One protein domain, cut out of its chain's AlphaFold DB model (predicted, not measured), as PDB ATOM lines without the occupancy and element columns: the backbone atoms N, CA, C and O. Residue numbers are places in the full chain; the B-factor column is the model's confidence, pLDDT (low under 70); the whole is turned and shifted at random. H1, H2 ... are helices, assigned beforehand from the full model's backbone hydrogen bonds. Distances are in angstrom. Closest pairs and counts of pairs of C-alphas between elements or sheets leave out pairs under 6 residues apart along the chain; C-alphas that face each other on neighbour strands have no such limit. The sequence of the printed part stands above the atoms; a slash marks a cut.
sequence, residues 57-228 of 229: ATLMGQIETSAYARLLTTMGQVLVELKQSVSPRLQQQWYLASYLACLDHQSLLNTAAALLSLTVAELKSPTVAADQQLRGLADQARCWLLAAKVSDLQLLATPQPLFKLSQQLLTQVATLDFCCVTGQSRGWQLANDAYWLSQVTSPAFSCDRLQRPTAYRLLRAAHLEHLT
ATOM      1  N   ALA A  57     153.149  86.738 122.509       91.75
ATOM      2  CA  ALA A  57     154.031  86.016 121.592       91.75
ATOM      3  C   ALA A  57     153.291  84.923 120.801       91.75
ATOM      4  O   ALA A  57     153.498  84.776 119.597       91.75
ATOM      5  N   THR A  58     152.391  84.179 121.456       92.44
ATOM      6  CA  THR A  58     151.546  83.175 120.792       92.44
ATOM      7  C   THR A  58     150.645  83.821 119.743       92.44
ATOM      8  O   THR A  58     150.541  83.320 118.626       92.44
ATOM      9  N   LEU A  59     150.010  84.940 120.091       93.62
ATOM     10  CA  LEU A  59     149.085  85.649 119.210       93.62
ATOM     11  C   LEU A  59     149.796  86.275 118.004       93.62
ATOM     12  O   LEU A  59     149.339  86.116 116.871       93.62
ATOM     13  N   MET A  60     150.941  86.921 118.224       91.44
ATOM     14  CA  MET A  60     151.773  87.471 117.152       91.44
ATOM     15  C   MET A  60     152.234  86.373 116.192       91.44
ATOM     16  O   MET A  60     152.037  86.499 114.983       91.44
ATOM     17  N   GLY A  61     152.739  85.251 116.718       90.25
ATOM     18  CA  GLY A  61     153.175  84.118 115.898       90.25
ATOM     19  C   GLY A  61     152.063  83.533 115.016       90.25
ATOM     20  O   GLY A  61     152.328  83.092 113.898       90.25
ATOM     21  N   GLN A  62     150.806  83.575 115.473       88.88
ATOM     22  CA  GLN A  62     149.651  83.161 114.669       88.88
ATOM     23  C   GLN A  62     149.298  84.169 113.564       88.88
ATOM     24  O   GLN A  62     148.845  83.769 112.490       88.88
ATOM     25  N   ILE A  63     149.504  85.468 113.797       92.19
ATOM     26  CA  ILE A  63     149.151  86.511 112.828       92.19
ATOM     27  C   ILE A  63     150.224  86.730 111.771       92.19
ATOM     28  O   ILE A  63     149.853  86.886 110.609       92.19
ATOM     29  N   GLU A  64     151.507  86.762 112.130       88.56
ATOM     30  CA  GLU A  64     152.601  87.259 111.275       88.56
ATOM     31  C   GLU A  64     152.645  86.626 109.876       88.56
ATOM     32  O   GLU A  64     152.950  87.296 108.889       88.56
ATOM     33  N   THR A  65     152.289  85.346 109.768       84.88
ATOM     34  CA  THR A  65     152.296  84.597 108.499       84.88
ATOM     35  C   THR A  65     150.908  84.429 107.873       84.88
ATOM     36  O   THR A  65     150.755  83.779 106.839       84.88
ATOM     37  N   SER A  66     149.882  85.035 108.471       93.06
ATOM     38  CA  SER A  66     148.486  84.899 108.066       93.06
ATOM     39  C   SER A  66     148.048  85.954 107.043       93.06
ATOM     40  O   SER A  66     148.668  87.004 106.847       93.06
ATOM     41  N   ALA A  67     146.890  85.713 106.429       95.56
ATOM     42  CA  ALA A  67     146.218  86.713 105.609       95.56
ATOM     43  C   ALA A  67     145.825  87.977 106.404       95.56
ATOM     44  O   ALA A  67     145.727  89.054 105.820       95.56
ATOM     45  N   TYR A  68     145.648  87.882 107.727       96.62
ATOM     46  CA  TYR A  68     145.311  89.033 108.565       96.62
ATOM     47  C   TYR A  68     146.484  90.016 108.686       96.62
ATOM     48  O   TYR A  68     146.261  91.217 108.580       96.62
ATOM     49  N   ALA A  69     147.735  89.541 108.781       95.19
ATOM     50  CA  ALA A  69     148.916  90.419 108.751       95.19
ATOM     51  C   ALA A  69     149.029  91.197 107.432       95.19
ATOM     52  O   ALA A  69     149.342  92.393 107.411       95.19
ATOM     53  N   ARG A  70     148.721  90.533 106.311       96.50
ATOM     54  CA  ARG A  70     148.659  91.191 104.999       96.50
ATOM     55  C   ARG A  70     147.555  92.240 104.954       96.50
ATOM     56  O   ARG A  70     147.824  93.356 104.531       96.50
ATOM     57  N   LEU A  71     146.361  91.918 105.452       97.44
ATOM     58  CA  LEU A  71     145.252  92.868 105.533       97.44
ATOM     59  C   LEU A  71     145.594  94.094 106.398       97.44
ATOM     60  O   LEU A  71     145.293  95.217 105.999       97.44
ATOM     61  N   LEU A  72     146.264  93.902 107.539       96.62
ATOM     62  CA  LEU A  72     146.761  94.994 108.385       96.62
ATOM     63  C   LEU A  72     147.751  95.890 107.634       96.62
ATOM     64  O   LEU A  72     147.632  97.114 107.669       96.62
ATOM     65  N   THR A  73     148.681  95.287 106.892       96.00
ATOM     66  CA  THR A  73     149.622  96.024 106.037       96.00
ATOM     67  C   THR A  73     148.877  96.853 104.988       96.00
ATOM     68  O   THR A  73     149.180  98.031 104.800       96.00
ATOM     69  N   THR A  74     147.868  96.270 104.334       97.06
ATOM     70  CA  THR A  74     147.030  96.972 103.354       97.06
ATOM     71  C   THR A  74     146.248  98.125 103.994       97.06
ATOM     72  O   THR A  74     146.188  99.208 103.419       97.06
ATOM     73  N   MET A  75     145.703  97.955 105.203       97.50
ATOM     74  CA  MET A  75     145.055  99.043 105.952       97.50
ATOM     75  C   MET A  75     146.035 100.173 106.309       97.50
ATOM     76  O   MET A  75     145.685 101.349 106.200       97.50
ATOM     77  N   GLY A  76     147.280  99.839 106.662       96.81
ATOM     78  CA  GLY A  76     148.347 100.825 106.848       96.81
ATOM     79  C   GLY A  76     148.630 101.628 105.573       96.81
ATOM     80  O   GLY A  76     148.697 102.855 105.618       96.81
ATOM     81  N   GLN A  77     148.709 100.957 104.417       97.31
ATOM     82  CA  GLN A  77     148.860 101.616 103.111       97.31
ATOM     83  C   GLN A  77     147.689 102.562 102.808       97.31
ATOM     84  O   GLN A  77     147.915 103.679 102.349       97.31
ATOM     85  N   VAL A  78     146.454 102.159 103.124       97.62
ATOM     86  CA  VAL A  78     145.265 103.013 102.971       97.62
ATOM     87  C   VAL A  78     145.397 104.311 103.772       97.62
ATOM     88  O   VAL A  78     145.123 105.379 103.228       97.62
ATOM     89  N   LEU A  79     145.840 104.260 105.036       97.06
ATOM     90  CA  LEU A  79     146.029 105.482 105.832       97.06
ATOM     91  C   LEU A  79     147.144 106.375 105.284       97.06
ATOM     92  O   LEU A  79     146.960 107.592 105.229       97.06
ATOM     93  N   VAL A  80     148.242 105.790 104.797       96.56
ATOM     94  CA  VAL A  80     149.306 106.542 104.113       96.56
ATOM     95  C   VAL A  80     148.757 107.271 102.882       96.56
ATOM     96  O   VAL A  80     148.992 108.470 102.726       96.56
ATOM     97  N   GLU A  81     147.973 106.595 102.038       96.06
ATOM     98  CA  GLU A  81     147.337 107.209 100.863       96.06
ATOM     99  C   GLU A  81     146.331 108.310 101.245       96.06
ATOM    100  O   GLU A  81     146.231 109.332 100.563       96.06
ATOM    101  N   LEU A  82     145.622 108.149 102.368       96.25
ATOM    102  CA  LEU A  82     144.723 109.162 102.939       96.25
ATOM    103  C   LEU A  82     145.455 110.310 103.653       96.25
ATOM    104  O   LEU A  82     144.798 111.247 104.113       96.25
ATOM    105  N   LYS A  83     146.792 110.262 103.740       96.44
ATOM    106  CA  LYS A  83     147.632 111.209 104.495       96.44
ATOM    107  C   LYS A  83     147.251 111.290 105.977       96.44
ATOM    108  O   LYS A  83     147.267 112.364 106.571       96.44
ATOM    109  N   GLN A  84     146.891 110.150 106.552       95.19
ATOM    110  CA  GLN A  84     146.584 109.976 107.966       95.19
ATOM    111  C   GLN A  84     147.673 109.123 108.623       95.19
ATOM    112  O   GLN A  84     148.301 108.290 107.969       95.19
ATOM    113  N   SER A  85     147.894 109.307 109.923       92.00
ATOM    114  CA  SER A  85     148.766 108.436 110.716       92.00
ATOM    115  C   SER A  85     147.950 107.377 111.452       92.00
ATOM    116  O   SER A  85     146.838 107.649 111.902       92.00
ATOM    117  N   VAL A  86     148.522 106.186 111.628       93.12
ATOM    118  CA  VAL A  86     147.971 105.183 112.546       93.12
ATOM    119  C   VAL A  86     148.274 105.668 113.967       93.12
ATOM    120  O   VAL A  86     149.444 105.802 114.321       93.12
ATOM    121  N   SER A  87     147.250 105.988 114.764       92.12
ATOM    122  CA  SER A  87     147.456 106.266 116.191       92.12
ATOM    123  C   SER A  87     147.826 104.963 116.922       92.12
ATOM    124  O   SER A  87     147.358 103.901 116.503       92.12
ATOM    125  N   PRO A  88     148.600 105.007 118.022       91.81
ATOM    126  CA  PRO A  88     148.933 103.792 118.775       91.81
ATOM    127  C   PRO A  88     147.682 103.037 119.251       91.81
ATOM    128  O   PRO A  88     147.549 101.829 119.069       91.81
ATOM    129  N   ARG A  89     146.659 103.781 119.694       91.06
ATOM    130  CA  ARG A  89     145.335 103.233 120.024       91.06
ATOM    131  C   ARG A  89     144.686 102.490 118.852       91.06
ATOM    132  O   ARG A  89     144.150 101.399 119.039       91.06
ATOM    133  N   LEU A  90     144.699 103.071 117.650       94.25
ATOM    134  CA  LEU A  90     144.126 102.423 116.469       94.25
ATOM    135  C   LEU A  90     144.917 101.168 116.091       94.25
ATOM    136  O   LEU A  90     144.319 100.154 115.738       94.25
ATOM    137  N   GLN A  91     146.246 101.216 116.203       94.88
ATOM    138  CA  GLN A  91     147.112 100.065 115.968       94.88
ATOM    139  C   GLN A  91     146.798  98.917 116.936       94.88
ATOM    140  O   GLN A  91     146.587  97.787 116.496       94.88
ATOM    141  N   GLN A  92     146.667  99.216 118.230       93.88
ATOM    142  CA  GLN A  92     146.252  98.254 119.250       93.88
ATOM    143  C   GLN A  92     144.896  97.620 118.901       93.88
ATOM    144  O   GLN A  92     144.741  96.398 118.916       93.88
ATOM    145  N   GLN A  93     143.898  98.433 118.545       95.69
ATOM    146  CA  GLN A  93     142.575  97.938 118.150       95.69
ATOM    147  C   GLN A  93     142.632  97.051 116.902       95.69
ATOM    148  O   GLN A  93     141.927  96.044 116.821       95.69
ATOM    149  N   TRP A  94     143.477  97.392 115.932       96.81
ATOM    150  CA  TRP A  94     143.696  96.590 114.735       96.81
ATOM    151  C   TRP A  94     144.315  95.221 115.041       96.81
ATOM    152  O   TRP A  94     143.835  94.211 114.509       96.81
ATOM    153  N   TYR A  95     145.324  95.161 115.913       96.19
ATOM    154  CA  TYR A  95     145.902  93.890 116.357       96.19
ATOM    155  C   TYR A  95     144.875  93.048 117.110       96.19
ATOM    156  O   TYR A  95     144.647  91.899 116.734       96.19
ATOM    157  N   LEU A  96     144.151  93.635 118.068       96.81
ATOM    158  CA  LEU A  96     143.097  92.941 118.815       96.81
ATOM    159  C   LEU A  96     141.997  92.383 117.906       96.81
ATOM    160  O   LEU A  96     141.620  91.218 118.037       96.81
ATOM    161  N   ALA A  97     141.513  93.172 116.942       97.50
ATOM    162  CA  ALA A  97     140.527  92.714 115.964       97.50
ATOM    163  C   ALA A  97     141.059  91.543 115.124       97.50
ATOM    164  O   ALA A  97     140.313  90.613 114.809       97.50
ATOM    165  N   SER A  98     142.347  91.564 114.789       97.25
ATOM    166  CA  SER A  98     142.989  90.511 114.005       97.25
ATOM    167  C   SER A  98     143.243  89.247 114.830       97.25
ATOM    168  O   SER A  98     143.037  88.152 114.308       97.25
ATOM    169  N   TYR A  99     143.593  89.363 116.119       96.94
ATOM    170  CA  TYR A  99     143.725  88.215 117.027       96.94
ATOM    171  C   TYR A  99     142.381  87.514 117.179       96.94
ATOM    172  O   TYR A  99     142.276  86.306 116.976       96.94
ATOM    173  N   LEU A 100     141.328  88.292 117.435       97.31
ATOM    174  CA  LEU A 100     139.956  87.800 117.497       97.31
ATOM    175  C   LEU A 100     139.541  87.114 116.192       97.31
ATOM    176  O   LEU A 100     138.942  86.044 116.224       97.31
ATOM    177  N   ALA A 101     139.850  87.715 115.040       97.19
ATOM    178  CA  ALA A 101     139.531  87.124 113.746       97.19
ATOM    179  C   ALA A 101     140.268  85.802 113.508       97.19
ATOM    180  O   ALA A 101     139.666  84.872 112.978       97.19
ATOM    181  N   CYS A 102     141.537  85.717 113.907       95.81
ATOM    182  CA  CYS A 102     142.348  84.514 113.774       95.81
ATOM    183  C   CYS A 102     141.817  83.377 114.657       95.81
ATOM    184  O   CYS A 102     141.594  82.276 114.156       95.81
ATOM    185  N   LEU A 103     141.542  83.662 115.934       95.00
ATOM    186  CA  LEU A 103     141.027  82.684 116.899       95.00
ATOM    187  C   LEU A 103     139.615  82.188 116.550       95.00
ATOM    188  O   LEU A 103     139.318  81.012 116.726       95.00
ATOM    189  N   ASP A 104     138.758  83.063 116.020       95.44
ATOM    190  CA  ASP A 104     137.387  82.716 115.614       95.44
ATOM    191  C   ASP A 104     137.270  82.288 114.139       95.44
ATOM    192  O   ASP A 104     136.152  82.150 113.631       95.44
ATOM    193  N   HIS A 105     138.391  82.162 113.419       94.38
ATOM    194  CA  HIS A 105     138.442  81.858 111.984       94.38
ATOM    195  C   HIS A 105     137.496  82.725 111.126       94.38
ATOM    196  O   HIS A 105     136.771  82.240 110.252       94.38
ATOM    197  N   GLN A 106     137.464  84.035 111.383       96.00
ATOM    198  CA  GLN A 106     136.575  84.959 110.679       96.00
ATOM    199  C   GLN A 106     137.054  85.237 109.253       96.00
ATOM    200  O   GLN A 106     138.245  85.407 108.993       96.00
ATOM    201  N   SER A 107     136.106  85.348 108.317       96.06
ATOM    202  CA  SER A 107     136.400  85.720 106.926       96.06
ATOM    203  C   SER A 107     137.090  87.083 106.840       96.06
ATOM    204  O   SER A 107     136.694  88.005 107.562       96.06
ATOM    205  N   LEU A 108     137.992  87.257 105.871       97.12
ATOM    206  CA  LEU A 108     138.704  88.520 105.650       97.12
ATOM    207  C   LEU A 108     137.766  89.699 105.386       97.12
ATOM    208  O   LEU A 108     138.055  90.802 105.830       97.12
ATOM    209  N   LEU A 109     136.611  89.476 104.755       97.06
ATOM    210  CA  LEU A 109     135.587  90.514 104.575       97.06
ATOM    211  C   LEU A 109     135.034  91.059 105.902       97.06
ATOM    212  O   LEU A 109     134.844  92.266 106.039       97.06
ATOM    213  N   ASN A 110     134.783  90.190 106.889       97.38
ATOM    214  CA  ASN A 110     134.316  90.619 108.214       97.38
ATOM    215  C   ASN A 110     135.424  91.344 108.977       97.38
ATOM    216  O   ASN A 110     135.154  92.364 109.607       97.38
ATOM    217  N   THR A 111     136.658  90.845 108.892       98.12
ATOM    218  CA  THR A 111     137.818  91.490 109.513       98.12
ATOM    219  C   THR A 111     138.084  92.856 108.888       98.12
ATOM    220  O   THR A 111     138.231  93.831 109.611       98.12
ATOM    221  N   ALA A 112     138.045  92.974 107.560       98.31
ATOM    222  CA  ALA A 112     138.196  94.246 106.858       98.31
ATOM    223  C   ALA A 112     137.102  95.245 107.254       98.31
ATOM    224  O   ALA A 112     137.403  96.403 107.531       98.31
ATOM    225  N   ALA A 113     135.845  94.799 107.349       97.94
ATOM    226  CA  ALA A 113     134.750  95.637 107.827       97.94
ATOM    227  C   ALA A 113     134.962  96.113 109.275       97.94
ATOM    228  O   ALA A 113     134.688  97.272 109.582       97.94
ATOM    229  N   ALA A 114     135.487  95.249 110.149       98.12
ATOM    230  CA  ALA A 114     135.812  95.604 111.527       98.12
ATOM    231  C   ALA A 114     136.933  96.652 111.604       98.12
ATOM    232  O   ALA A 114     136.782  97.671 112.277       98.12
ATOM    233  N   LEU A 115     138.029  96.429 110.869       98.25
ATOM    234  CA  LEU A 115     139.168  97.345 110.803       98.25
ATOM    235  C   LEU A 115     138.743  98.711 110.252       98.25
ATOM    236  O   LEU A 115     139.033  99.727 110.874       98.25
ATOM    237  N   LEU A 116     137.986  98.740 109.148       97.81
ATOM    238  CA  LEU A 116     137.432  99.973 108.578       97.81
ATOM    239  C   LEU A 116     136.523 100.709 109.564       97.81
ATOM    240  O   LEU A 116     136.616 101.926 109.681       97.81
ATOM    241  N   SER A 117     135.663  99.984 110.282       97.38
ATOM    242  CA  SER A 117     134.787 100.579 111.290       97.38
ATOM    243  C   SER A 117     135.576 101.276 112.396       97.38
ATOM    244  O   SER A 117     135.251 102.407 112.745       97.38
ATOM    245  N   LEU A 118     136.599 100.613 112.939       97.25
ATOM    246  CA  LEU A 118     137.477 101.179 113.966       97.25
ATOM    247  C   LEU A 118     138.219 102.408 113.432       97.25
ATOM    248  O   LEU A 118     138.208 103.463 114.058       97.25
ATOM    249  N   THR A 119     138.786 102.300 112.228       97.06
ATOM    250  CA  THR A 119     139.523 103.385 111.574       97.06
ATOM    251  C   THR A 119     138.662 104.612 111.329       97.06
ATOM    252  O   THR A 119     139.062 105.722 111.661       97.06
ATOM    253  N   VAL A 120     137.475 104.439 110.746       96.25
ATOM    254  CA  VAL A 120     136.593 105.569 110.439       96.25
ATOM    255  C   VAL A 120     136.067 106.203 111.724       96.25
ATOM    256  O   VAL A 120     136.012 107.429 111.800       96.25
ATOM    257  N   ALA A 121     135.718 105.400 112.733       94.81
ATOM    258  CA  ALA A 121     135.273 105.919 114.023       94.81
ATOM    259  C   ALA A 121     136.371 106.748 114.710       94.81
ATOM    260  O   ALA A 121     136.096 107.870 115.125       94.81
ATOM    261  N   GLU A 122     137.612 106.251 114.751       93.75
ATOM    262  CA  GLU A 122     138.760 106.971 115.319       93.75
ATOM    263  C   GLU A 122     139.021 108.291 114.573       93.75
ATOM    264  O   GLU A 122     139.149 109.345 115.191       93.75
ATOM    265  N   LEU A 123     139.040 108.262 113.237       93.31
ATOM    266  CA  LEU A 123     139.322 109.450 112.424       93.31
ATOM    267  C   LEU A 123     138.199 110.500 112.473       93.31
ATOM    268  O   LEU A 123     138.476 111.693 112.344       93.31
ATOM    269  N   LYS A 124     136.936 110.088 112.648       91.56
ATOM    270  CA  LYS A 124     135.798 111.013 112.790       91.56
ATOM    271  C   LYS A 124     135.599 111.508 114.222       91.56
ATOM    272  O   LYS A 124     135.092 112.612 114.421       91.56
ATOM    273  N   SER A 125     135.875 110.680 115.224       82.50
ATOM    274  CA  SER A 125     135.518 110.930 116.626       82.50
ATOM    275  C   SER A 125     136.466 110.179 117.576       82.50
ATOM    276  O   SER A 125     136.083 109.169 118.165       82.50
ATOM    277  N   PRO A 126     137.692 110.691 117.787       71.56
ATOM    278  CA  PRO A 126     138.765 109.966 118.477       71.56
ATOM    279  C   PRO A 126     138.526 109.728 119.977       71.56
ATOM    280  O   PRO A 126     139.257 108.976 120.615       71.56
ATOM    281  N   THR A 127     137.530 110.366 120.599       66.44
ATOM    282  CA  THR A 127     137.346 110.309 122.056       66.44
ATOM    283  C   THR A 127     136.419 109.181 122.506       66.44
ATOM    284  O   THR A 127     136.780 108.457 123.433       66.44
ATOM    285  N   VAL A 128     135.274 108.956 121.852       63.28
ATOM    286  CA  VAL A 128     134.352 107.850 122.178       63.28
ATOM    287  C   VAL A 128     133.592 107.415 120.927       63.28
ATOM    288  O   VAL A 128     132.735 108.149 120.438       63.28
ATOM    289  N   ALA A 129     133.854 106.200 120.443       63.97
ATOM    290  CA  ALA A 129     132.994 105.566 119.453       63.97
ATOM    291  C   ALA A 129     131.773 104.971 120.167       63.97
ATOM    292  O   ALA A 129     131.914 104.154 121.075       63.97
ATOM    293  N   ALA A 130     130.568 105.380 119.774       73.38
ATOM    294  CA  ALA A 130     129.353 104.746 120.277       73.38
ATOM    295  C   ALA A 130     129.206 103.338 119.668       73.38
ATOM    296  O   ALA A 130     129.427 103.172 118.468       73.38
ATOM    297  N   ASP A 131     128.749 102.346 120.445       86.31
ATOM    298  CA  ASP A 131     128.516 100.966 119.965       86.31
ATOM    299  C   ASP A 131     127.695 100.938 118.657       86.31
ATOM    300  O   ASP A 131     127.969 100.159 117.741       86.31
ATOM    301  N   GLN A 132     126.703 101.830 118.544       89.50
ATOM    302  CA  GLN A 132     125.854 101.959 117.359       89.50
ATOM    303  C   GLN A 132     126.593 102.536 116.143       89.50
ATOM    304  O   GLN A 132     126.294 102.145 115.017       89.50
ATOM    305  N   GLN A 133     127.561 103.428 116.356       92.69
ATOM    306  CA  GLN A 133     128.397 103.974 115.287       92.69
ATOM    307  C   GLN A 133     129.324 102.891 114.726       92.69
ATOM    308  O   GLN A 133     129.378 102.689 113.516       92.69
ATOM    309  N   LEU A 134     129.995 102.132 115.603       94.19
ATOM    310  CA  LEU A 134     130.808 100.985 115.180       94.19
ATOM    311  C   LEU A 134     129.957  99.967 114.413       94.19
ATOM    312  O   LEU A 134     130.378  99.408 113.403       94.19
ATOM    313  N   ARG A 135     128.718  99.742 114.856       94.81
ATOM    314  CA  ARG A 135     127.807  98.849 114.146       94.81
ATOM    315  C   ARG A 135     127.457  99.358 112.756       94.81
ATOM    316  O   ARG A 135     127.588  98.606 111.793       94.81
ATOM    317  N   GLY A 136     127.009 100.607 112.650       94.44
ATOM    318  CA  GLY A 136     126.594 101.179 111.374       94.44
ATOM    319  C   GLY A 136     127.741 101.219 110.366       94.44
ATOM    320  O   GLY A 136     127.549 100.851 109.208       94.44
ATOM    321  N   LEU A 137     128.947 101.585 110.801       96.00
ATOM    322  CA  LEU A 137     130.137 101.590 109.948       96.00
ATOM    323  C   LEU A 137     130.545 100.179 109.499       96.00
ATOM    324  O   LEU A 137     130.800  99.974 108.312       96.00
ATOM    325  N   ALA A 138     130.563  99.194 110.404       96.56
ATOM    326  CA  ALA A 138     130.907  97.813 110.055       96.56
ATOM    327  C   ALA A 138     129.889  97.182 109.086       96.56
ATOM    328  O   ALA A 138     130.280  96.496 108.137       96.56
ATOM    329  N   ASP A 139     128.592  97.432 109.290       95.31
ATOM    330  CA  ASP A 139     127.529  96.943 108.407       95.31
ATOM    331  C   ASP A 139     127.658  97.545 107.006       95.31
ATOM    332  O   ASP A 139     127.673  96.812 106.014       95.31
ATOM    333  N   GLN A 140     127.834  98.867 106.919       95.81
ATOM    334  CA  GLN A 140     128.051  99.559 105.648       95.81
ATOM    335  C   GLN A 140     129.299  99.052 104.934       95.81
ATOM    336  O   GLN A 140     129.235  98.751 103.742       95.81
ATOM    337  N   ALA A 141     130.413  98.902 105.655       96.81
ATOM    338  CA  ALA A 141     131.657  98.420 105.079       96.81
ATOM    339  C   ALA A 141     131.494  97.012 104.493       96.81
ATOM    340  O   ALA A 141     131.818  96.778 103.328       96.81
ATOM    341  N   ARG A 142     130.916  96.079 105.258       95.75
ATOM    342  CA  ARG A 142     130.662  94.712 104.786       95.75
ATOM    343  C   ARG A 142     129.714  94.697 103.586       95.75
ATOM    344  O   ARG A 142     130.003  94.027 102.594       95.75
ATOM    345  N   CYS A 143     128.591  95.412 103.664       94.69
ATOM    346  CA  CYS A 143     127.615  95.485 102.577       94.69
ATOM    347  C   CYS A 143     128.241  96.042 101.298       94.69
ATOM    348  O   CYS A 143     128.020  95.490 100.221       94.69
ATOM    349  N   TRP A 144     129.056  97.087 101.414       96.19
ATOM    350  CA  TRP A 144     129.754  97.673 100.281       96.19
ATOM    351  C   TRP A 144     130.749  96.696  99.657       96.19
ATOM    352  O   TRP A 144     130.722  96.506  98.443       96.19
ATOM    353  N   LEU A 145     131.585  96.034 100.466       96.62
ATOM    354  CA  LEU A 145     132.588  95.081  99.971       96.62
ATOM    355  C   LEU A 145     131.931  93.923  99.208       96.62
ATOM    356  O   LEU A 145     132.397  93.545  98.133       96.62
ATOM    357  N   LEU A 146     130.804  93.415  99.716       95.50
ATOM    358  CA  LEU A 146     130.014  92.382  99.044       95.50
ATOM    359  C   LEU A 146     129.362  92.896  97.754       95.50
ATOM    360  O   LEU A 146     129.435  92.226  96.724       95.50
ATOM    361  N   ALA A 147     128.756  94.085  97.781       95.69
ATOM    362  CA  ALA A 147     128.110  94.683  96.611       95.69
ATOM    363  C   ALA A 147     129.115  95.003  95.492       95.69
ATOM    364  O   ALA A 147     128.829  94.788  94.314       95.69
ATOM    365  N   ALA A 148     130.317  95.450  95.861       96.19
ATOM    366  CA  ALA A 148     131.436  95.680  94.955       96.19
ATOM    367  C   ALA A 148     132.131  94.380  94.503       96.19
ATOM    368  O   ALA A 148     133.055  94.442  93.692       96.19
ATOM    369  N   LYS A 149     131.681  93.210  94.989       96.31
ATOM    370  CA  LYS A 149     132.243  91.881  94.697       96.31
ATOM    371  C   LYS A 149     133.743  91.799  94.983       96.31
ATOM    372  O   LYS A 149     134.488  91.159  94.241       96.31
ATOM    373  N   VAL A 150     134.183  92.458  96.053       96.81
ATOM    374  CA  VAL A 150     135.575  92.402  96.489       96.81
ATOM    375  C   VAL A 150     135.857  90.998  97.010       96.81
ATOM    376  O   VAL A 150     135.186  90.509  97.916       96.81
ATOM    377  N   SER A 151     136.842  90.344  96.409       95.88
ATOM    378  CA  SER A 151     137.332  89.040  96.854       95.88
ATOM    379  C   SER A 151     138.370  89.178  97.964       95.88
ATOM    380  O   SER A 151     139.067  90.190  98.062       95.88
ATOM    381  N   ASP A 152     138.539  88.109  98.736       94.38
ATOM    382  CA  ASP A 152     139.599  87.991  99.737       94.38
ATOM    383  C   ASP A 152     140.984  88.298  99.147       94.38
ATOM    384  O   ASP A 152     141.743  89.066  99.724       94.38
ATOM    385  N   LEU A 153     141.297  87.799  97.943       94.88
ATOM    386  CA  LEU A 153     142.577  88.085  97.287       94.88
ATOM    387  C   LEU A 153     142.758  89.582  96.990       94.88
ATOM    388  O   LEU A 153     143.853  90.109  97.165       94.88
ATOM    389  N   GLN A 154     141.699  90.275  96.564       95.56
ATOM    390  CA  GLN A 154     141.766  91.715  96.299       95.56
ATOM    391  C   GLN A 154     141.991  92.524  97.577       95.56
ATOM    392  O   GLN A 154     142.741  93.493  97.523       95.56
ATOM    393  N   LEU A 155     141.409  92.108  98.710       95.69
ATOM    394  CA  LEU A 155     141.665  92.737 100.012       95.69
ATOM    395  C   LEU A 155     143.142  92.672 100.414       95.69
ATOM    396  O   LEU A 155     143.625  93.580 101.080       95.69
ATOM    397  N   LEU A 156     143.849  91.608 100.023       95.44
ATOM    398  CA  LEU A 156     145.255  91.395 100.380       95.44
ATOM    399  C   LEU A 156     146.236  91.958  99.346       95.44
ATOM    400  O   LEU A 156     147.371  92.286  99.684       95.44
ATOM    401  N   ALA A 157     145.837  92.000  98.074       93.88
ATOM    402  CA  ALA A 157     146.727  92.340  96.969       93.88
ATOM    403  C   ALA A 157     146.794  93.844  96.676       93.88
ATOM    404  O   ALA A 157     147.778  94.299  96.097       93.88
ATOM    405  N   THR A 158     145.756  94.614  97.017       95.44
ATOM    406  CA  THR A 158     145.677  96.038  96.667       95.44
ATOM    407  C   THR A 158     144.911  96.857  97.710       95.44
ATOM    408  O   THR A 158     143.862  96.414  98.181       95.44
ATOM    409  N   PRO A 159     145.365  98.084  98.039       96.69
ATOM    410  CA  PRO A 159     144.642  98.969  98.948       96.69
ATOM    411  C   PRO A 159     143.401  99.606  98.312       96.69
ATOM    412  O   PRO A 159     142.546 100.109  99.034       96.69
ATOM    413  N   GLN A 160     143.249  99.573  96.982       96.81
ATOM    414  CA  GLN A 160     142.249 100.383  96.271       96.81
ATOM    415  C   GLN A 160     140.794 100.222  96.755       96.81
ATOM    416  O   GLN A 160     140.132 101.249  96.944       96.81
ATOM    417  N   PRO A 161     140.245  99.003  96.967       96.88
ATOM    418  CA  PRO A 161     138.867  98.864  97.434       96.88
ATOM    419  C   PRO A 161     138.674  99.451  98.834       96.88
ATOM    420  O   PRO A 161     137.690 100.147  99.084       96.88
ATOM    421  N   LEU A 162     139.641  99.207  99.721       97.94
ATOM    422  CA  LEU A 162     139.621  99.686 101.100       97.94
ATOM    423  C   LEU A 162     139.813 101.202 101.161       97.94
ATOM    424  O   LEU A 162     139.099 101.873 101.901       97.94
ATOM    425  N   PHE A 163     140.697 101.758 100.335       98.00
ATOM    426  CA  PHE A 163     140.899 103.197 100.194       98.00
ATOM    427  C   PHE A 163     139.623 103.906  99.738       98.00
ATOM    428  O   PHE A 163     139.151 104.825 100.407       98.00
ATOM    429  N   LYS A 164     139.014 103.440  98.639       97.62
ATOM    430  CA  LYS A 164     137.776 104.024  98.105       97.62
ATOM    431  C   LYS A 164     136.647 103.988  99.134       97.62
ATOM    432  O   LYS A 164     135.953 104.986  99.314       97.62
ATOM    433  N   LEU A 165     136.474 102.854  99.811       97.75
ATOM    434  CA  LEU A 165     135.462 102.708 100.852       97.75
ATOM    435  C   LEU A 165     135.757 103.616 102.055       97.75
ATOM    436  O   LEU A 165     134.852 104.287 102.541       97.75
ATOM    437  N   SER A 166     137.016 103.713 102.486       97.50
ATOM    438  CA  SER A 166     137.420 104.598 103.586       97.50
ATOM    439  C   SER A 166     137.119 106.060 103.269       97.50
ATOM    440  O   SER A 166     136.532 106.751 104.095       97.50
ATOM    441  N   GLN A 167     137.431 106.532 102.057       96.94
ATOM    442  CA  GLN A 167     137.071 107.886 101.622       96.94
ATOM    443  C   GLN A 167     135.560 108.122 101.678       96.94
ATOM    444  O   GLN A 167     135.117 109.161 102.167       96.94
ATOM    445  N   GLN A 168     134.763 107.162 101.202       96.88
ATOM    446  CA  GLN A 168     133.305 107.270 101.236       96.88
ATOM    447  C   GLN A 168     132.783 107.345 102.674       96.88
ATOM    448  O   GLN A 168     132.060 108.279 103.004       96.88
ATOM    449  N   LEU A 169     133.210 106.431 103.546       96.75
ATOM    450  CA  LEU A 169     132.787 106.404 104.947       96.75
ATOM    451  C   LEU A 169     133.271 107.631 105.734       96.75
ATOM    452  O   LEU A 169     132.569 108.092 106.628       96.75
ATOM    453  N   LEU A 170     134.436 108.198 105.408       96.50
ATOM    454  CA  LEU A 170     134.942 109.422 106.040       96.50
ATOM    455  C   LEU A 170     134.175 110.675 105.601       96.50
ATOM    456  O   LEU A 170     133.955 111.572 106.410       96.50
ATOM    457  N   THR A 171     133.754 110.734 104.336       95.31
ATOM    458  CA  THR A 171     133.089 111.916 103.752       95.31
ATOM    459  C   THR A 171     131.564 111.866 103.811       95.31
ATOM    460  O   THR A 171     130.910 112.875 103.541       95.31
ATOM    461  N   GLN A 172     130.977 110.726 104.182       95.44
ATOM    462  CA  GLN A 172     129.532 110.611 104.332       95.44
ATOM    463  C   GLN A 172     129.000 111.430 105.512       95.44
ATOM    464  O   GLN A 172     129.684 111.654 106.517       95.44
ATOM    465  N   VAL A 173     127.729 111.816 105.397       93.81
ATOM    466  CA  VAL A 173     126.994 112.540 106.438       93.81
ATOM    467  C   VAL A 173     126.946 111.711 107.723       93.81
ATOM    468  O   VAL A 173     126.625 110.527 107.684       93.81
ATOM    469  N   ALA A 174     127.211 112.347 108.868       90.00
ATOM    470  CA  ALA A 174     127.359 111.679 110.166       90.00
ATOM    471  C   ALA A 174     126.161 110.803 110.575       90.00
ATOM    472  O   ALA A 174     126.339 109.781 111.224       90.00
ATOM    473  N   THR A 175     124.937 111.153 110.169       90.88
ATOM    474  CA  THR A 175     123.740 110.345 110.460       90.88
ATOM    475  C   THR A 175     123.800 108.948 109.843       90.88
ATOM    476  O   THR A 175     123.225 108.014 110.403       90.88
ATOM    477  N   LEU A 176     124.517 108.780 108.728       92.88
ATOM    478  CA  LEU A 176     124.700 107.482 108.086       92.88
ATOM    479  C   LEU A 176     125.623 106.569 108.892       92.88
ATOM    480  O   LEU A 176     125.448 105.359 108.826       92.88
ATOM    481  N   ASP A 177     126.525 107.101 109.721       91.81
ATOM    482  CA  ASP A 177     127.435 106.286 110.543       91.81
ATOM    483  C   ASP A 177     126.680 105.404 111.555       91.81
ATOM    484  O   ASP A 177     127.202 104.392 112.007       91.81
ATOM    485  N   PHE A 178     125.429 105.752 111.871       91.44
ATOM    486  CA  PHE A 178     124.560 105.031 112.809       91.44
ATOM    487  C   PHE A 178     123.531 104.130 112.111       91.44
ATOM    488  O   PHE A 178     122.722 103.480 112.779       91.44
ATOM    489  N   CYS A 179     123.533 104.097 110.774       86.88
ATOM    490  CA  CYS A 179     122.615 103.284 109.987       86.88
ATOM    491  C   CYS A 179     123.048 101.815 110.038       86.88
ATOM    492  O   CYS A 179     123.989 101.406 109.359       86.88
ATOM    493  N   CYS A 180     122.373 101.026 110.870       83.81
ATOM    494  CA  CYS A 180     122.645  99.604 111.050       83.81
ATOM    495  C   CYS A 180     121.592  98.730 110.362       83.81
ATOM    496  O   CYS A 180     120.402  99.056 110.350       83.81
ATOM    497  N   VAL A 181     122.017  97.573 109.855       78.50
ATOM    498  CA  VAL A 181     121.103  96.560 109.319       78.50
ATOM    499  C   VAL A 181     120.617  95.671 110.472       78.50
ATOM    500  O   VAL A 181     121.317  95.449 111.468       78.50
ATOM    501  N   THR A 182     119.388  95.163 110.375       74.81
ATOM    502  CA  THR A 182     118.848  94.209 111.352       74.81
ATOM    503  C   THR A 182     119.617  92.882 111.291       74.81
ATOM    504  O   THR A 182     119.937  92.384 110.215       74.81
ATOM    505  N   GLY A 183     119.924  92.292 112.453       77.75
ATOM    506  CA  GLY A 183     120.622  90.999 112.558       77.75
ATOM    507  C   GLY A 183     121.952  91.042 113.315       77.75
ATOM    508  O   GLY A 183     122.305  92.051 113.927       77.75
ATOM    509  N   GLN A 184     122.672  89.917 113.318       77.50
ATOM    510  CA  GLN A 184     124.004  89.806 113.921       77.50
ATOM    511  C   GLN A 184     125.082  90.132 112.884       77.50
ATOM    512  O   GLN A 184     125.178  89.470 111.852       77.50
ATOM    513  N   SER A 185     125.920  91.124 113.176       89.00
ATOM    514  CA  SER A 185     127.023  91.530 112.309       89.00
ATOM    515  C   SER A 185     128.354  91.086 112.899       89.00
ATOM    516  O   SER A 185     128.794  91.597 113.926       89.00
ATOM    517  N   ARG A 186     128.999  90.107 112.255       94.56
ATOM    518  CA  ARG A 186     130.295  89.568 112.699       94.56
ATOM    519  C   ARG A 186     131.408  90.617 112.644       94.56
ATOM    520  O   ARG A 186     132.233  90.665 113.546       94.56
ATOM    521  N   GLY A 187     131.399  91.476 111.620       95.25
ATOM    522  CA  GLY A 187     132.333  92.602 111.519       95.25
ATOM    523  C   GLY A 187     132.153  93.601 112.664       95.25
ATOM    524  O   GLY A 187     133.132  94.034 113.261       95.25
ATOM    525  N   TRP A 188     130.906  93.897 113.045       95.56
ATOM    526  CA  TRP A 188     130.641  94.718 114.227       95.56
ATOM    527  C   TRP A 188     131.091  94.040 115.524       95.56
ATOM    528  O   TRP A 188     131.739  94.692 116.330       95.56
ATOM    529  N   GLN A 189     130.805  92.748 115.728       96.06
ATOM    530  CA  GLN A 189     131.262  92.016 116.922       96.06
ATOM    531  C   GLN A 189     132.795  92.060 117.050       96.06
ATOM    532  O   GLN A 189     133.315  92.310 118.132       96.06
ATOM    533  N   LEU A 190     133.511  91.900 115.929       97.25
ATOM    534  CA  LEU A 190     134.961  92.103 115.829       97.25
ATOM    535  C   LEU A 190     135.405  93.497 116.265       97.25
ATOM    536  O   LEU A 190     136.244  93.608 117.158       97.25
ATOM    537  N   ALA A 191     134.828  94.540 115.671       97.06
ATOM    538  CA  ALA A 191     135.173  95.920 115.995       97.06
ATOM    539  C   ALA A 191     134.853  96.264 117.456       97.06
ATOM    540  O   ALA A 191     135.679  96.841 118.154       97.06
ATOM    541  N   ASN A 192     133.670  95.880 117.930       95.88
ATOM    542  CA  ASN A 192     133.210  96.141 119.285       95.88
ATOM    543  C   ASN A 192     134.129  95.487 120.322       95.88
ATOM    544  O   ASN A 192     134.585  96.159 121.242       95.88
ATOM    545  N   ASP A 193     134.437  94.199 120.165       97.12
ATOM    546  CA  ASP A 193     135.285  93.498 121.131       97.12
ATOM    547  C   ASP A 193     136.699  94.073 121.143       97.12
ATOM    548  O   ASP A 193     137.245  94.305 122.216       97.12
ATOM    549  N   ALA A 194     137.272  94.384 119.977       97.00
ATOM    550  CA  ALA A 194     138.581  95.027 119.891       97.00
ATOM    551  C   ALA A 194     138.592  96.424 120.534       97.00
ATOM    552  O   ALA A 194     139.528  96.766 121.256       97.00
ATOM    553  N   TYR A 195     137.535  97.216 120.329       95.44
ATOM    554  CA  TYR A 195     137.368  98.523 120.965       95.44
ATOM    555  C   TYR A 195     137.310  98.406 122.493       95.44
ATOM    556  O   TYR A 195     138.029  99.119 123.193       95.44
ATOM    557  N   TRP A 196     136.490  97.497 123.025       94.88
ATOM    558  CA  TRP A 196     136.355  97.316 124.470       94.88
ATOM    559  C   TRP A 196     137.608  96.698 125.097       94.88
ATOM    560  O   TRP A 196     138.042  97.166 126.144       94.88
ATOM    561  N   LEU A 197     138.255  95.736 124.435       95.75
ATOM    562  CA  LEU A 197     139.541  95.187 124.872       95.75
ATOM    563  C   LEU A 197     140.646  96.249 124.889       95.75
ATOM    564  O   LEU A 197     141.408  96.299 125.849       95.75
ATOM    565  N   SER A 198     140.688  97.167 123.914       94.06
ATOM    566  CA  SER A 198     141.651  98.289 123.930       94.06
ATOM    567  C   SER A 198     141.491  99.217 125.142       94.06
ATOM    568  O   SER A 198     142.349 100.046 125.424       94.06
ATOM    569  N   GLN A 199     140.386  99.080 125.877       92.06
ATOM    570  CA  GLN A 199     140.086  99.831 127.085       92.06
ATOM    571  C   GLN A 199     140.164  98.976 128.350       92.06
ATOM    572  O   GLN A 199     139.653  99.415 129.368       92.06
ATOM    573  N   VAL A 200     140.790  97.794 128.336       93.06
ATOM    574  CA  VAL A 200     140.791  96.855 129.479       93.06
ATOM    575  C   VAL A 200     141.257  97.473 130.810       93.06
ATOM    576  O   VAL A 200     140.797  97.062 131.871       93.06
ATOM    577  N   THR A 201     142.111  98.501 130.769       88.69
ATOM    578  CA  THR A 201     142.593  99.252 131.946       88.69
ATOM    579  C   THR A 201     141.718 100.456 132.326       88.69
ATOM    580  O   THR A 201     141.915 101.069 133.375       88.69
ATOM    581  N   SER A 202     140.752 100.826 131.484       89.19
ATOM    582  CA  SER A 202     139.864 101.969 131.684       89.19
ATOM    583  C   SER A 202     138.786 101.661 132.728       89.19
ATOM    584  O   SER A 202     138.180 100.588 132.688       89.19
ATOM    585  N   PRO A 203     138.412 102.628 133.589       87.94
ATOM    586  CA  PRO A 203     137.271 102.484 134.494       87.94
ATOM    587  C   PRO A 203     135.937 102.203 133.788       87.94
ATOM    588  O   PRO A 203     135.002 101.728 134.429       87.94
ATOM    589  N   ALA A 204     135.834 102.530 132.494       86.81
ATOM    590  CA  ALA A 204     134.639 102.302 131.687       86.81
ATOM    591  C   ALA A 204     134.510 100.856 131.174       86.81
ATOM    592  O   ALA A 204     133.446 100.490 130.672       86.81
ATOM    593  N   PHE A 205     135.568 100.043 131.267       90.31
ATOM    594  CA  PHE A 205     135.569  98.678 130.756       90.31
ATOM    595  C   PHE A 205     134.569  97.777 131.484       90.31
ATOM    596  O   PHE A 205     134.453  97.799 132.709       90.31
ATOM    597  N   SER A 206     133.873  96.940 130.714       88.75
ATOM    598  CA  SER A 206     133.008  95.889 131.242       88.75
ATOM    599  C   SER A 206     133.002  94.673 130.320       88.75
ATOM    600  O   SER A 206     132.832  94.795 129.107       88.75
ATOM    601  N   CYS A 207     133.101  93.485 130.917       89.00
ATOM    602  CA  CYS A 207     132.986  92.203 130.220       89.00
ATOM    603  C   CYS A 207     131.598  91.948 129.609       89.00
ATOM    604  O   CYS A 207     131.482  91.130 128.697       89.00
ATOM    605  N   ASP A 208     130.560  92.666 130.050       89.56
ATOM    606  CA  ASP A 208     129.211  92.575 129.470       89.56
ATOM    607  C   ASP A 208     129.116  93.251 128.095       89.56
ATOM    608  O   ASP A 208     128.162  93.030 127.350       89.56
ATOM    609  N   ARG A 209     130.104  94.084 127.743       91.12
ATOM    610  CA  ARG A 209     130.196  94.707 126.419       91.12
ATOM    611  C   ARG A 209     130.798  93.774 125.374       91.12
ATOM    612  O   ARG A 209     130.583  94.003 124.183       91.12
ATOM    613  N   LEU A 210     131.520  92.737 125.799       93.56
ATOM    614  CA  LEU A 210     132.131  91.757 124.907       93.56
ATOM    615  C   LEU A 210     131.060  90.829 124.319       93.56
ATOM    616  O   LEU A 210     130.192  90.318 125.024       93.56
ATOM    617  N   GLN A 211     131.116  90.630 123.008       93.62
ATOM    618  CA  GLN A 211     130.124  89.901 122.223       93.62
ATOM    619  C   GLN A 211     130.492  88.432 122.025       93.62
ATOM    620  O   GLN A 211     129.614  87.624 121.714       93.62
ATOM    621  N   ARG A 212     131.779  88.082 122.139       93.06
ATOM    622  CA  ARG A 212     132.288  86.744 121.810       93.06
ATOM    623  C   ARG A 212     133.083  86.128 122.961       93.06
ATOM    624  O   ARG A 212     133.877  86.835 123.579       93.06
ATOM    625  N   PRO A 213     132.940  84.810 123.211       92.94
ATOM    626  CA  PRO A 213     133.680  84.126 124.273       92.94
ATOM    627  C   PRO A 213     135.204  84.232 124.135       92.94
ATOM    628  O   PRO A 213     135.920  84.355 125.123       92.94
ATOM    629  N   THR A 214     135.723  84.241 122.905       95.06
ATOM    630  CA  THR A 214     137.160  84.390 122.634       95.06
ATOM    631  C   THR A 214     137.721  85.742 123.055       95.06
ATOM    632  O   THR A 214     138.912  85.824 123.342       95.06
ATOM    633  N   ALA A 215     136.894  86.783 123.193       96.75
ATOM    634  CA  ALA A 215     137.346  88.068 123.716       96.75
ATOM    635  C   ALA A 215     137.804  87.976 125.180       96.75
ATOM    636  O   ALA A 215     138.775  88.628 125.554       96.75
ATOM    637  N   TYR A 216     137.190  87.107 125.990       96.06
ATOM    638  CA  TYR A 216     137.616  86.883 127.377       96.06
ATOM    639  C   TYR A 216     139.023  86.277 127.481       96.06
ATOM    640  O   TYR A 216     139.716  86.497 128.471       96.06
ATOM    641  N   ARG A 217     139.479  85.565 126.443       96.56
ATOM    642  CA  ARG A 217     140.822  84.963 126.366       96.56
ATOM    643  C   ARG A 217     141.931  85.964 126.020       96.56
ATOM    644  O   ARG A 217     143.108  85.608 126.015       96.56
ATOM    645  N   LEU A 218     141.561  87.202 125.683       96.94
ATOM    646  CA  LEU A 218     142.479  88.251 125.232       96.94
ATOM    647  C   LEU A 218     142.647  89.396 126.236       96.94
ATOM    648  O   LEU A 218     143.328  90.365 125.917       96.94
ATOM    649  N   LEU A 219     142.061  89.316 127.434       96.38
ATOM    650  CA  LEU A 219     142.106  90.403 128.422       96.38
ATOM    651  C   LEU A 219     143.547  90.763 128.799       96.38
ATOM    652  O   LEU A 219     143.925  91.935 128.770       96.38
ATOM    653  N   ARG A 220     144.372  89.750 129.082       95.50
ATOM    654  CA  ARG A 220     145.793  89.951 129.383       95.50
ATOM    655  C   ARG A 220     146.574  90.462 128.175       95.50
ATOM    656  O   ARG A 220     147.328  91.421 128.302       95.50
ATOM    657  N   ALA A 221     146.378  89.867 126.999       94.88
ATOM    658  CA  ALA A 221     147.047  90.313 125.775       94.88
ATOM    659  C   ALA A 221     146.722  91.778 125.442       94.88
ATOM    660  O   ALA A 221     147.617  92.541 125.095       94.88
ATOM    661  N   ALA A 222     145.467  92.195 125.624       94.81
ATOM    662  CA  ALA A 222     145.040  93.572 125.414       94.81
ATOM    663  C   ALA A 222     145.716  94.561 126.366       94.81
ATOM    664  O   ALA A 222     146.045  95.673 125.954       94.81
ATOM    665  N   HIS A 223     145.963  94.151 127.614       94.56
ATOM    666  CA  HIS A 223     146.747  94.944 128.555       94.56
ATOM    667  C   HIS A 223     148.216  95.041 128.128       94.56
ATOM    668  O   HIS A 223     148.781  96.127 128.161       94.56
ATOM    669  N   LEU A 224     148.826  93.936 127.692       92.12
ATOM    670  CA  LEU A 224     150.228  93.925 127.266       92.12
ATOM    671  C   LEU A 224     150.476  94.776 126.017       92.12
ATOM    672  O   LEU A 224     151.470  95.490 125.980       92.12
ATOM    673  N   GLU A 225     149.555  94.763 125.050       88.81
ATOM    674  CA  GLU A 225     149.607  95.638 123.866       88.81
ATOM    675  C   GLU A 225     149.612  97.133 124.236       88.81
ATOM    676  O   GLU A 225     150.149  97.952 123.502       88.81
ATOM    677  N   HIS A 226     149.046  97.507 125.391       84.12
ATOM    678  CA  HIS A 226     149.080  98.889 125.881       84.12
ATOM    679  C   HIS A 226     150.455  99.302 126.433       84.12
ATOM    680  O   HIS A 226     150.740 100.489 126.534       84.12
ATOM    681  N   LEU A 227     151.285  98.337 126.839       81.94
ATOM    682  CA  LEU A 227     152.601  98.582 127.439       81.94
ATOM    683  C   LEU A 227     153.739  98.588 126.410       81.94
ATOM    684  O   LEU A 227     154.876  98.887 126.766       81.94
ATOM    685  N   THR A 228     153.456  98.197 125.168       65.12
ATOM    686  CA  THR A 228     154.430  98.125 124.069       65.12
ATOM    687  C   THR A 228     154.629  99.443 123.309       65.12
ATOM    688  O   THR A 228     155.466  99.475 122.407       65.12
TER     689      THR A 228
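This is residues 57 to 228 of the 229 residues of an uncharacterized protein of Lactiplantibacillus mudanjiangensis (UniProt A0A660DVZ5). A rounded, compact ball of helices is built round H4, which runs through the middle with H2, H3, H9, H5 and H7 in a closed ring about it. H1, H10 and H11 pack on H3 at the outside, H8 packs on H5, and H6 packs by the first residues of H4. The printed part has 172 residues and is all helix, with eleven named helices, H1 to H11 in chain order, and no named strand. The radius of gyration of the C-alphas is 14.6 A, and the spans are 37 by 35 by 32 A.

H1, residues 57 to 63, touches residues 98 to 102 of H3, residues 88 to 103, about perpendicular at 77 degrees; the closest C-alphas, of Leu 59 and Tyr 99, are 6.3 A apart. H2, residues 67 to 81, H3 and H4, residues 108 to 124, form an up and down bundle, each running against the one before. H2 and H3 are a helical hairpin at 26 degrees, closest at C-alphas 68 and 98, 6.1 A. H3 and H4 are another at 18 degrees, closest at C-alphas 94 and 115, 6.0 A. H5, residues 131 to 147, touches H4 at a steep tilt of 49 degrees, opposite ways, with C-alphas 117 and 138 closest at 4.9 A. H6, residues 152 to 157, touches H2, with C-alphas 71 and 156 closest at 5.4 A. H7, residues 160 to 171, touches H2 at C-alphas 78 and 163, 5.2 A. H8, residues 174 to 178, touches H5 at C-alphas 136 and 178, 4.6 A. H9, residues 186 to 197, touches H4 at C-alphas 110 and 187, 4.3 A, and H3 at C-alphas 97 and 194, 5.0 A. H10, residues 213 to 216, only just touches H3, with 3 pairs of C-alphas within 8 A, closest at C-alphas 100 and 215, 6.7 A. H11, residues 219 to 227, touches H3 at C-alphas 92 and 225, 6.3 A. In H1 to H7 and H9 every O i to N i+4 pair is within hydrogen-bond range; H11 has 3 of 5, H8 has 0 of 1 but 2 of 2 O i to N i+3 pairs, and H10 is too short for an i+4 pair.

H1 begins at C-alpha 57 (154.031, 86.016, 121.592). H2 is 21.1 A long, H3 22.6 A, H4 23.8 A and H5 24.2 A. H11 ends at C-alpha 227 (152.601, 98.582, 127.439).

The C-alphas farthest apart, of Lys 149 and Pro 203, are 41.5 A apart. The printed part has no cut. The link from H9 to H10, residues 198 to 212, is long. Residues 127 to 129 and 228 have pLDDT under 70.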